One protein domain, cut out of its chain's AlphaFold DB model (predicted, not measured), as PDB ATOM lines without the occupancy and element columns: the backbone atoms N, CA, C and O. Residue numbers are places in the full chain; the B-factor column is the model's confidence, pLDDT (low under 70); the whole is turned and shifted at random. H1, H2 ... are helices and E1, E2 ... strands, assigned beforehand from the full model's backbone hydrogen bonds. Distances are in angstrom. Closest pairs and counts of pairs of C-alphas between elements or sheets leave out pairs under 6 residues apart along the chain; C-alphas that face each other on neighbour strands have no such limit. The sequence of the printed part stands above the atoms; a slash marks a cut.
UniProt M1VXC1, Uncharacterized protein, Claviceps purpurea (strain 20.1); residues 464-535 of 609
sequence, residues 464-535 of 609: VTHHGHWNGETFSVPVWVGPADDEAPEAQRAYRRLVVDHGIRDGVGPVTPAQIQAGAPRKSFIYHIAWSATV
ATOM      1  N   VAL A 464       0.907 268.778  16.217       93.88
ATOM      2  CA  VAL A 464       1.134 270.225  16.266       93.88
ATOM      3  C   VAL A 464       0.882 270.807  14.879       93.88
ATOM      4  O   VAL A 464       1.356 270.268  13.880       93.88
ATOM      5  N   THR A 465       0.144 271.913  14.804       94.56
ATOM      6  CA  THR A 465      -0.058 272.635  13.543       94.56
ATOM      7  C   THR A 465       1.238 273.325  13.132       94.56
ATOM      8  O   THR A 465       1.779 274.140  13.880       94.56
ATOM      9  N   HIS A 466       1.735 273.001  11.943       94.00
ATOM     10  CA  HIS A 466       2.879 273.663  11.336       94.00
ATOM     11  C   HIS A 466       2.408 274.623  10.250       94.00
ATOM     12  O   HIS A 466       1.648 274.236   9.361       94.00
ATOM     13  N   HIS A 467       2.908 275.853  10.307       93.81
ATOM     14  CA  HIS A 467       2.681 276.876   9.299       93.81
ATOM     15  C   HIS A 467       3.961 277.074   8.498       93.81
ATOM     16  O   HIS A 467       5.026 277.272   9.080       93.81
ATOM     17  N   GLY A 468       3.849 277.032   7.175       91.81
ATOM     18  CA  GLY A 468       4.986 277.169   6.277       91.81
ATOM     19  C   GLY A 468       4.654 277.987   5.040       91.81
ATOM     20  O   GLY A 468       3.501 278.336   4.776       91.81
ATOM     21  N   HIS A 469       5.697 278.288   4.279       90.88
ATOM     22  CA  HIS A 469       5.612 278.949   2.987       90.88
ATOM     23  C   HIS A 469       6.461 278.166   1.981       90.88
ATOM     24  O   HIS A 469       7.556 277.717   2.315       90.88
ATOM     25  N   TRP A 470       5.958 277.996   0.760       89.31
ATOM     26  CA  TRP A 470       6.692 277.351  -0.323       89.31
ATOM     27  C   TRP A 470       6.196 277.838  -1.681       89.31
ATOM     28  O   TRP A 470       4.995 277.940  -1.904       89.31
ATOM     29  N   ASN A 471       7.118 278.177  -2.589       85.75
ATOM     30  CA  ASN A 471       6.813 278.754  -3.910       85.75
ATOM     31  C   ASN A 471       5.844 279.956  -3.881       85.75
ATOM     32  O   ASN A 471       5.071 280.160  -4.811       85.75
ATOM     33  N   GLY A 472       5.893 280.768  -2.820       85.94
ATOM     34  CA  GLY A 472       5.018 281.936  -2.662       85.94
ATOM     35  C   GLY A 472       3.626 281.628  -2.099       85.94
ATOM     36  O   GLY A 472       2.867 282.560  -1.854       85.94
ATOM     37  N   GLU A 473       3.310 280.362  -1.825       88.75
ATOM     38  CA  GLU A 473       2.057 279.945  -1.196       88.75
ATOM     39  C   GLU A 473       2.277 279.607   0.281       88.75
ATOM     40  O   GLU A 473       3.271 278.982   0.655       88.75
ATOM     41  N   THR A 474       1.346 280.020   1.139       92.38
ATOM     42  CA  THR A 474       1.328 279.643   2.558       92.38
ATOM     43  C   THR A 474       0.500 278.384   2.758       92.38
ATOM     44  O   THR A 474      -0.585 278.268   2.191       92.38
ATOM     45  N   PHE A 475       0.950 277.484   3.625       93.56
ATOM     46  CA  PHE A 475       0.208 276.277   3.978       93.56
ATOM     47  C   PHE A 475       0.197 276.050   5.491       93.56
ATOM     48  O   PHE A 475       1.039 276.561   6.232       93.56
ATOM     49  N   SER A 476      -0.778 275.266   5.945       94.06
ATOM     50  CA  SER A 476      -0.918 274.846   7.335       94.06
ATOM     51  C   SER A 476      -1.244 273.362   7.365       94.06
ATOM     52  O   SER A 476      -2.250 272.951   6.788       94.06
ATOM     53  N   VAL A 477      -0.413 272.561   8.027       94.44
ATOM     54  CA  VAL A 477      -0.584 271.101   8.096       94.44
ATOM     55  C   VAL A 477      -0.450 270.589   9.532       94.44
ATOM     56  O   VAL A 477       0.385 271.095  10.284       94.44
ATOM     57  N   PRO A 478      -1.248 269.587   9.942       95.25
ATOM     58  CA  PRO A 478      -1.050 268.908  11.215       95.25
ATOM     59  C   PRO A 478       0.151 267.958  11.120       95.25
ATOM     60  O   PRO A 478       0.172 267.040  10.299       95.25
ATOM     61  N   VAL A 479       1.148 268.166  11.980       96.56
ATOM     62  CA  VAL A 479       2.375 267.362  12.043       96.56
ATOM     63  C   VAL A 479       2.339 266.487  13.284       96.56
ATOM     64  O   VAL A 479       2.136 266.985  14.388       96.56
ATOM     65  N   TRP A 480       2.530 265.184  13.114       96.38
ATOM     66  CA  TRP A 480       2.608 264.234  14.212       96.38
ATOM     67  C   TRP A 480       3.951 264.361  14.937       96.38
ATOM     68  O   TRP A 480       5.022 264.321  14.325       96.38
ATOM     69  N   VAL A 481       3.893 264.507  16.260       95.00
ATOM     70  CA  VAL A 481       5.054 264.781  17.126       95.00
ATOM     71  C   VAL A 481       5.405 263.608  18.042       95.00
ATOM     72  O   VAL A 481       6.166 263.769  18.987       95.00
ATOM     73  N   GLY A 482       4.859 262.424  17.770       92.56
ATOM     74  CA  GLY A 482       5.071 261.229  18.582       92.56
ATOM     75  C   GLY A 482       3.939 260.968  19.583       92.56
ATOM     76  O   GLY A 482       3.152 261.869  19.896       92.56
ATOM     77  N   PRO A 483       3.835 259.727  20.088       90.44
ATOM     78  CA  PRO A 483       2.828 259.350  21.072       90.44
ATOM     79  C   PRO A 483       3.098 260.046  22.410       90.44
ATOM     80  O   PRO A 483       4.247 260.189  22.813       90.44
ATOM     81  N   ALA A 484       2.038 260.470  23.099       82.62
ATOM     82  CA  ALA A 484       2.127 261.049  24.443       82.62
ATOM     83  C   ALA A 484       2.186 259.984  25.558       82.62
ATOM     84  O   ALA A 484       2.182 260.332  26.731       82.62
ATOM     85  N   ASP A 485       2.183 258.704  25.181       82.50
ATOM     86  CA  ASP A 485       2.174 257.567  26.095       82.50
ATOM     87  C   ASP A 485       3.603 257.158  26.483       82.50
ATOM     88  O   ASP A 485       4.485 257.039  25.623       82.50
ATOM     89  N   ASP A 486       3.810 256.903  27.772       76.69
ATOM     90  CA  ASP A 486       5.075 256.425  28.327       76.69
ATOM     91  C   ASP A 486       5.369 254.966  27.936       76.69
ATOM     92  O   ASP A 486       6.537 254.569  27.900       76.69
ATOM     93  N   GLU A 487       4.345 254.184  27.566       83.56
ATOM     94  CA  GLU A 487       4.490 252.796  27.095       83.56
ATOM     95  C   GLU A 487       4.957 252.685  25.630       83.56
ATOM     96  O   GLU A 487       5.239 251.591  25.134       83.56
ATOM     97  N   ALA A 488       5.088 253.807  24.917       85.56
ATOM     98  CA  ALA A 488       5.507 253.801  23.523       85.56
ATOM     99  C   ALA A 488       6.965 253.318  23.319       85.56
ATOM    100  O   ALA A 488       7.826 253.496  24.196       85.56
ATOM    101  N   PRO A 489       7.299 252.779  22.124       89.19
ATOM    102  CA  PRO A 489       8.664 252.380  21.783       89.19
ATOM    103  C   PRO A 489       9.683 253.498  22.043       89.19
ATOM    104  O   PRO A 489       9.423 254.669  21.752       89.19
ATOM    105  N   GLU A 490      10.870 253.144  22.553       89.50
ATOM    106  CA  GLU A 490      11.913 254.118  22.930       89.50
ATOM    107  C   GLU A 490      12.238 255.090  21.789       89.50
ATOM    108  O   GLU A 490      12.395 256.288  22.019       89.50
ATOM    109  N   ALA A 491      12.284 254.590  20.554       88.69
ATOM    110  CA  ALA A 491      12.619 255.389  19.385       88.69
ATOM    111  C   ALA A 491      11.564 256.479  19.089       88.69
ATOM    112  O   ALA A 491      11.912 257.627  18.803       88.69
ATOM    113  N   GLN A 492      10.274 256.173  19.272       91.88
ATOM    114  CA  GLN A 492       9.187 257.150  19.123       91.88
ATOM    115  C   GLN A 492       9.176 258.172  20.269       91.88
ATOM    116  O   GLN A 492       8.939 259.360  20.038       91.88
ATOM    117  N   ARG A 493       9.502 257.744  21.497       91.44
ATOM    118  CA  ARG A 493       9.688 258.661  22.634       91.44
ATOM    119  C   ARG A 493      10.899 259.571  22.435       91.44
ATOM    120  O   ARG A 493      10.844 260.752  22.766       91.44
ATOM    121  N   ALA A 494      11.992 259.064  21.864       90.94
ATOM    122  CA  ALA A 494      13.147 259.878  21.490       90.94
ATOM    123  C   ALA A 494      12.776 260.932  20.435       90.94
ATOM    124  O   ALA A 494      13.129 262.096  20.605       90.94
ATOM    125  N   TYR A 495      11.998 260.562  19.412       94.31
ATOM    126  CA  TYR A 495      11.469 261.514  18.430       94.31
ATOM    127  C   TYR A 495      10.636 262.618  19.094       94.31
ATOM    128  O   TYR A 495      10.902 263.798  18.868       94.31
ATOM    129  N   ARG A 496       9.689 262.251  19.971       93.25
ATOM    130  CA  ARG A 496       8.867 263.228  20.700       93.25
ATOM    131  C   ARG A 496       9.715 264.216  21.494       93.25
ATOM    132  O   ARG A 496       9.508 265.418  21.357       93.25
ATOM    133  N   ARG A 497      10.708 263.734  22.247       91.38
ATOM    134  CA  ARG A 497      11.625 264.591  23.020       91.38
ATOM    135  C   ARG A 497      12.401 265.573  22.139       91.38
ATOM    136  O   ARG A 497      12.582 266.728  22.515       91.38
ATOM    137  N   LEU A 498      12.841 265.159  20.948       91.56
ATOM    138  CA  LEU A 498      13.534 266.062  20.020       91.56
ATOM    139  C   LEU A 498      12.613 267.161  19.468       91.56
ATOM    140  O   LEU A 498      13.045 268.298  19.291       91.56
ATOM    141  N   VAL A 499      11.345 266.843  19.210       92.88
ATOM    142  CA  VAL A 499      10.379 267.789  18.626       92.88
ATOM    143  C   VAL A 499       9.770 268.733  19.667       92.88
ATOM    144  O   VAL A 499       9.589 269.926  19.392       92.88
ATOM    145  N   VAL A 500       9.398 268.193  20.829       90.69
ATOM    146  CA  VAL A 500       8.692 268.914  21.896       90.69
ATOM    147  C   VAL A 500       9.694 269.635  22.789       90.69
ATOM    148  O   VAL A 500       9.653 270.861  22.846       90.69
ATOM    149  N   ASP A 501      10.632 268.904  23.392       88.00
ATOM    150  CA  ASP A 501      11.531 269.459  24.413       88.00
ATOM    151  C   ASP A 501      12.681 270.254  23.783       88.00
ATOM    152  O   ASP A 501      13.057 271.317  24.269       88.00
ATOM    153  N   HIS A 502      13.233 269.758  22.669       85.94
ATOM    154  CA  HIS A 502      14.388 270.381  22.005       85.94
ATOM    155  C   HIS A 502      13.999 271.287  20.829       85.94
ATOM    156  O   HIS A 502      14.864 271.942  20.246       85.94
ATOM    157  N   GLY A 503      12.714 271.332  20.465       88.81
ATOM    158  CA  GLY A 503      12.193 272.229  19.434       88.81
ATOM    159  C   GLY A 503      12.678 271.947  18.006       88.81
ATOM    160  O   GLY A 503      12.535 272.817  17.149       88.81
ATOM    161  N   ILE A 504      13.222 270.759  17.710       90.06
ATOM    162  CA  ILE A 504      13.699 270.414  16.363       90.06
ATOM    163  C   ILE A 504      12.488 270.183  15.452       90.06
ATOM    164  O   ILE A 504      11.878 269.114  15.450       90.06
ATOM    165  N   ARG A 505      12.129 271.209  14.676       91.25
ATOM    166  CA  ARG A 505      10.921 271.245  13.830       91.25
ATOM    167  C   ARG A 505      11.232 271.498  12.347       91.25
ATOM    168  O   ARG A 505      10.414 272.038  11.607       91.25
ATOM    169  N   ASP A 506      12.419 271.081  11.914       89.56
ATOM    170  CA  ASP A 506      12.889 271.214  10.533       89.56
ATOM    171  C   ASP A 506      12.447 270.036   9.645       89.56
ATOM    172  O   ASP A 506      12.248 268.905  10.104       89.56
ATOM    173  N   GLY A 507      12.358 270.292   8.335       88.75
ATOM    174  CA  GLY A 507      12.129 269.262   7.318       88.75
ATOM    175  C   GLY A 507      10.748 268.620   7.398       88.75
ATOM    176  O   GLY A 507      10.643 267.396   7.377       88.75
ATOM    177  N   VAL A 508       9.692 269.430   7.507       94.94
ATOM    178  CA  VAL A 508       8.312 268.932   7.421       94.94
ATOM    179  C   VAL A 508       8.087 268.259   6.074       94.94
ATOM    180  O   VAL A 508       8.460 268.806   5.036       94.94
ATOM    181  N   GLY A 509       7.453 267.092   6.109       95.31
ATOM    182  CA  GLY A 509       7.030 266.350   4.928       95.31
ATOM    183  C   GLY A 509       6.114 265.183   5.298       95.31
ATOM    184  O   GLY A 509       6.026 264.823   6.478       95.31
ATOM    185  N   PRO A 510       5.401 264.600   4.321       95.50
ATOM    186  CA  PRO A 510       4.574 263.422   4.549       95.50
ATOM    187  C   PRO A 510       5.419 262.243   5.050       95.50
ATOM    188  O   PRO A 510       6.611 262.146   4.749       95.50
ATOM    189  N   VAL A 511       4.793 261.356   5.825       95.06
ATOM    190  CA  VAL A 511       5.427 260.114   6.290       95.06
ATOM    191  C   VAL A 511       5.809 259.206   5.119       95.06
ATOM    192  O   VAL A 511       5.042 259.044   4.169       95.06
ATOM    193  N   THR A 512       6.983 258.584   5.204       92.81
ATOM    194  CA  THR A 512       7.453 257.589   4.228       92.81
ATOM    195  C   THR A 512       6.985 256.175   4.599       92.81
ATOM    196  O   THR A 512       6.624 255.936   5.757       92.81
ATOM    197  N   PRO A 513       7.009 255.206   3.663       91.31
ATOM    198  CA  PRO A 513       6.649 253.816   3.960       91.31
ATOM    199  C   PRO A 513       7.458 253.210   5.123       91.31
ATOM    200  O   PRO A 513       6.870 252.670   6.062       91.31
ATOM    201  N   ALA A 514       8.777 253.425   5.147       92.06
ATOM    202  CA  ALA A 514       9.648 253.015   6.251       92.06
ATOM    203  C   ALA A 514       9.204 253.588   7.613       92.06
ATOM    204  O   ALA A 514       9.175 252.877   8.617       92.06
ATOM    205  N   GLN A 515       8.813 254.864   7.655       95.12
ATOM    206  CA  GLN A 515       8.356 255.523   8.884       95.12
ATOM    207  C   GLN A 515       6.992 255.002   9.339       95.12
ATOM    208  O   GLN A 515       6.764 254.827  10.535       95.12
ATOM    209  N   ILE A 516       6.095 254.704   8.394       93.75
ATOM    210  CA  ILE A 516       4.810 254.057   8.683       93.75
ATOM    211  C   ILE A 516       5.045 252.679   9.311       93.75
ATOM    212  O   ILE A 516       4.409 252.343  10.308       93.75
ATOM    213  N   GLN A 517       5.978 251.894   8.767       92.25
ATOM    214  CA  GLN A 517       6.333 250.581   9.312       92.25
ATOM    215  C   GLN A 517       6.963 250.681  10.713       92.25
ATOM    216  O   GLN A 517       6.728 249.815  11.551       92.25
ATOM    217  N   ALA A 518       7.691 251.765  10.997       93.12
ATOM    218  CA  ALA A 518       8.203 252.102  12.329       93.12
ATOM    219  C   ALA A 518       7.128 252.656  13.299       93.12
ATOM    220  O   ALA A 518       7.424 252.972  14.455       93.12
ATOM    221  N   GLY A 519       5.873 252.771  12.850       92.94
ATOM    222  CA  GLY A 519       4.715 253.136  13.669       92.94
ATOM    223  C   GLY A 519       4.256 254.592  13.556       92.94
ATOM    224  O   GLY A 519       3.398 255.008  14.331       92.94
ATOM    225  N   ALA A 520       4.777 255.370  12.601       94.00
ATOM    226  CA  ALA A 520       4.217 256.686  12.300       94.00
ATOM    227  C   ALA A 520       2.813 256.558  11.659       94.00
ATOM    228  O   ALA A 520       2.586 255.669  10.828       94.00
ATOM    229  N   PRO A 521       1.847 257.439  11.978       93.75
ATOM    230  CA  PRO A 521       0.499 257.351  11.418       93.75
ATOM    231  C   PRO A 521       0.476 257.553   9.898       93.75
ATOM    232  O   PRO A 521       1.056 258.508   9.375       93.75
ATOM    233  N   ARG A 522      -0.259 256.702   9.173       91.75
ATOM    234  CA  ARG A 522      -0.458 256.840   7.719       91.75
ATOM    235  C   ARG A 522      -1.079 258.196   7.367       91.75
ATOM    236  O   ARG A 522      -1.909 258.710   8.111       91.75
ATOM    237  N   LYS A 523      -0.718 258.737   6.196       89.31
ATOM    238  CA  LYS A 523      -1.233 260.016   5.657       89.31
ATOM    239  C   LYS A 523      -0.993 261.237   6.568       89.31
ATOM    240  O   LYS A 523      -1.650 262.258   6.394       89.31
ATOM    241  N   SER A 524      -0.066 261.141   7.522       94.12
ATOM    242  CA  SER A 524       0.336 262.256   8.384       94.12
ATOM    243  C   SER A 524       1.624 262.929   7.895       94.12
ATOM    244  O   SER A 524       2.279 262.452   6.965       94.12
ATOM    245  N   PHE A 525       1.975 264.054   8.517       96.75
ATOM    246  CA  PHE A 525       3.250 264.744   8.327       96.75
ATOM    247  C   PHE A 525       4.132 264.550   9.555       96.75
ATOM    248  O   PHE A 525       3.615 264.458  10.665       96.75
ATOM    249  N   ILE A 526       5.451 264.551   9.370       96.81
ATOM    250  CA  ILE A 526       6.431 264.522  10.465       96.81
ATOM    251  C   ILE A 526       7.569 265.512  10.220       96.81
ATOM    252  O   ILE A 526       7.736 266.027   9.113       96.81
ATOM    253  N   TYR A 527       8.379 265.744  11.252       95.75
ATOM    254  CA  TYR A 527       9.647 266.458  11.148       95.75
ATOM    255  C   TYR A 527      10.772 265.470  10.816       95.75
ATOM    256  O   TYR A 527      11.318 264.809  11.702       95.75
ATOM    257  N   HIS A 528      11.126 265.352   9.532       94.81
ATOM    258  CA  HIS A 528      12.081 264.341   9.043       94.81
ATOM    259  C   HIS A 528      13.481 264.480   9.645       94.81
ATOM    260  O   HIS A 528      14.168 263.475   9.836       94.81
ATOM    261  N   ILE A 529      13.895 265.706   9.978       93.75
ATOM    262  CA  ILE A 529      15.190 265.964  10.618       93.75
ATOM    263  C   ILE A 529      15.203 265.436  12.048       93.75
ATOM    264  O   ILE A 529      16.142 264.739  12.424       93.75
ATOM    265  N   ALA A 530      14.160 265.720  12.833       94.19
ATOM    266  CA  ALA A 530      14.056 265.209  14.195       94.19
ATOM    267  C   ALA A 530      13.949 263.680  14.200       94.19
ATOM    268  O   ALA A 530      14.643 263.028  14.973       94.19
ATOM    269  N   TRP A 531      13.148 263.106  13.294       95.12
ATOM    270  CA  TRP A 531      13.043 261.655  13.124       95.12
ATOM    271  C   TRP A 531      14.403 261.028  12.820       95.12
ATOM    272  O   TRP A 531      14.838 260.126  13.523       95.12
ATOM    273  N   SER A 532      15.115 261.546  11.820       94.12
ATOM    274  CA  SER A 532      16.455 261.076  11.461       94.12
ATOM    275  C   SER A 532      17.458 261.256  12.607       94.12
ATOM    276  O   SER A 532      18.223 260.343  12.892       94.12
ATOM    277  N   ALA A 533      17.433 262.370  13.340       92.56
ATOM    278  CA  ALA A 533      18.354 262.612  14.453       92.56
ATOM    279  C   ALA A 533      18.236 261.586  15.600       92.56
ATOM    280  O   ALA A 533      19.221 261.356  16.300       92.56
ATOM    281  N   THR A 534      17.091 260.907  15.752       92.56
ATOM    282  CA  THR A 534      16.904 259.851  16.772       92.56
ATOM    283  C   THR A 534      17.851 258.658  16.648       92.56
ATOM    284  O   THR A 534      18.056 257.940  17.634       92.56
ATOM    285  N   VAL A 535      18.430 258.427  15.460       92.81
ATOM    286  CA  VAL A 535      19.316 257.273  15.238       92.81
ATOM    287  C   VAL A 535      20.620 257.401  16.020       92.81
ATOM    288  O   VAL A 535      21.252 256.391  16.325       92.81
TER     289      VAL A 535
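This is residues 464 to 535 of the 609 residues of an uncharacterized protein of Claviceps purpurea (strain 20.1) (UniProt M1VXC1). A long two-stranded hairpin, E1 and E2, reaches out from a small body, and its tip, residues 469 to 474, sticks out free. In the body, the far end of E2 packs on E4, which pairs with E3 in a second, very short two-stranded sheet near the middle; H1 and H3 meet on one side of this pair, while H2 sits at the body's edge, touching no other helix. The printed part has 72 residues, with three named helices and four named strands in the order E1 E2 H1 E3 H2 E4 H3; both sheets are antiparallel, and the class is mixed, helices and strands. It is compact, with a radius of gyration of the C-alphas of 12.1 A, yet elongated, spanning 41 by 26 by 20 A.

E1, residues 464 to 470, and E2, residues 473 to 480, form a hairpin, antiparallel at 150 degrees. N 466 and O 477 are within hydrogen-bond range at 2.9 A, as are N 475 and O 468 at 2.9 A. H1, residues 490 to 500, follows after a short link. E3, residues 508 to 510, and E4, residues 525 to 527, are antiparallel neighbours at 143 degrees, with N 526 and O 509 within range at 3.0 A. The closest C-alphas of E2 and E4, those of Val 479 and Phe 525, are 4.6 A apart. E1 and E4 are near each other; E1 and E3 are only just apart, at 8.2 A. H2, residues 513 to 517, is apart from E1, E2 and H1. H3, residues 528 to 533, touches H1 at a steep tilt of 62 degrees, opposite ways; their closest C-alphas, those of Tyr 495 and Trp 531, are 5.5 A apart. H2 and H3 are apart. In H1, H2 and H3, every O i to N i+4 pair is within hydrogen-bond range.

E1 begins at C-alpha 464 (1.134, 270.225, 16.266) and is 18.9 A long; E2 is 22.0 A long. H1 measures 15.2 A from its C-alpha 490 at (11.913, 254.118, 22.930). E3 is 7.3 A, H2 6.3 A and E4 7.2 A long. H3, 8.5 A long, ends at C-alpha 533 (18.354, 262.612, 14.453).

The two C-alphas farthest apart, those of Gly 472 and Glu 487, are 41.7 A apart. The printed part has no cut and no long link. Its mean pLDDT is 91.7, and no printed residue is under 70.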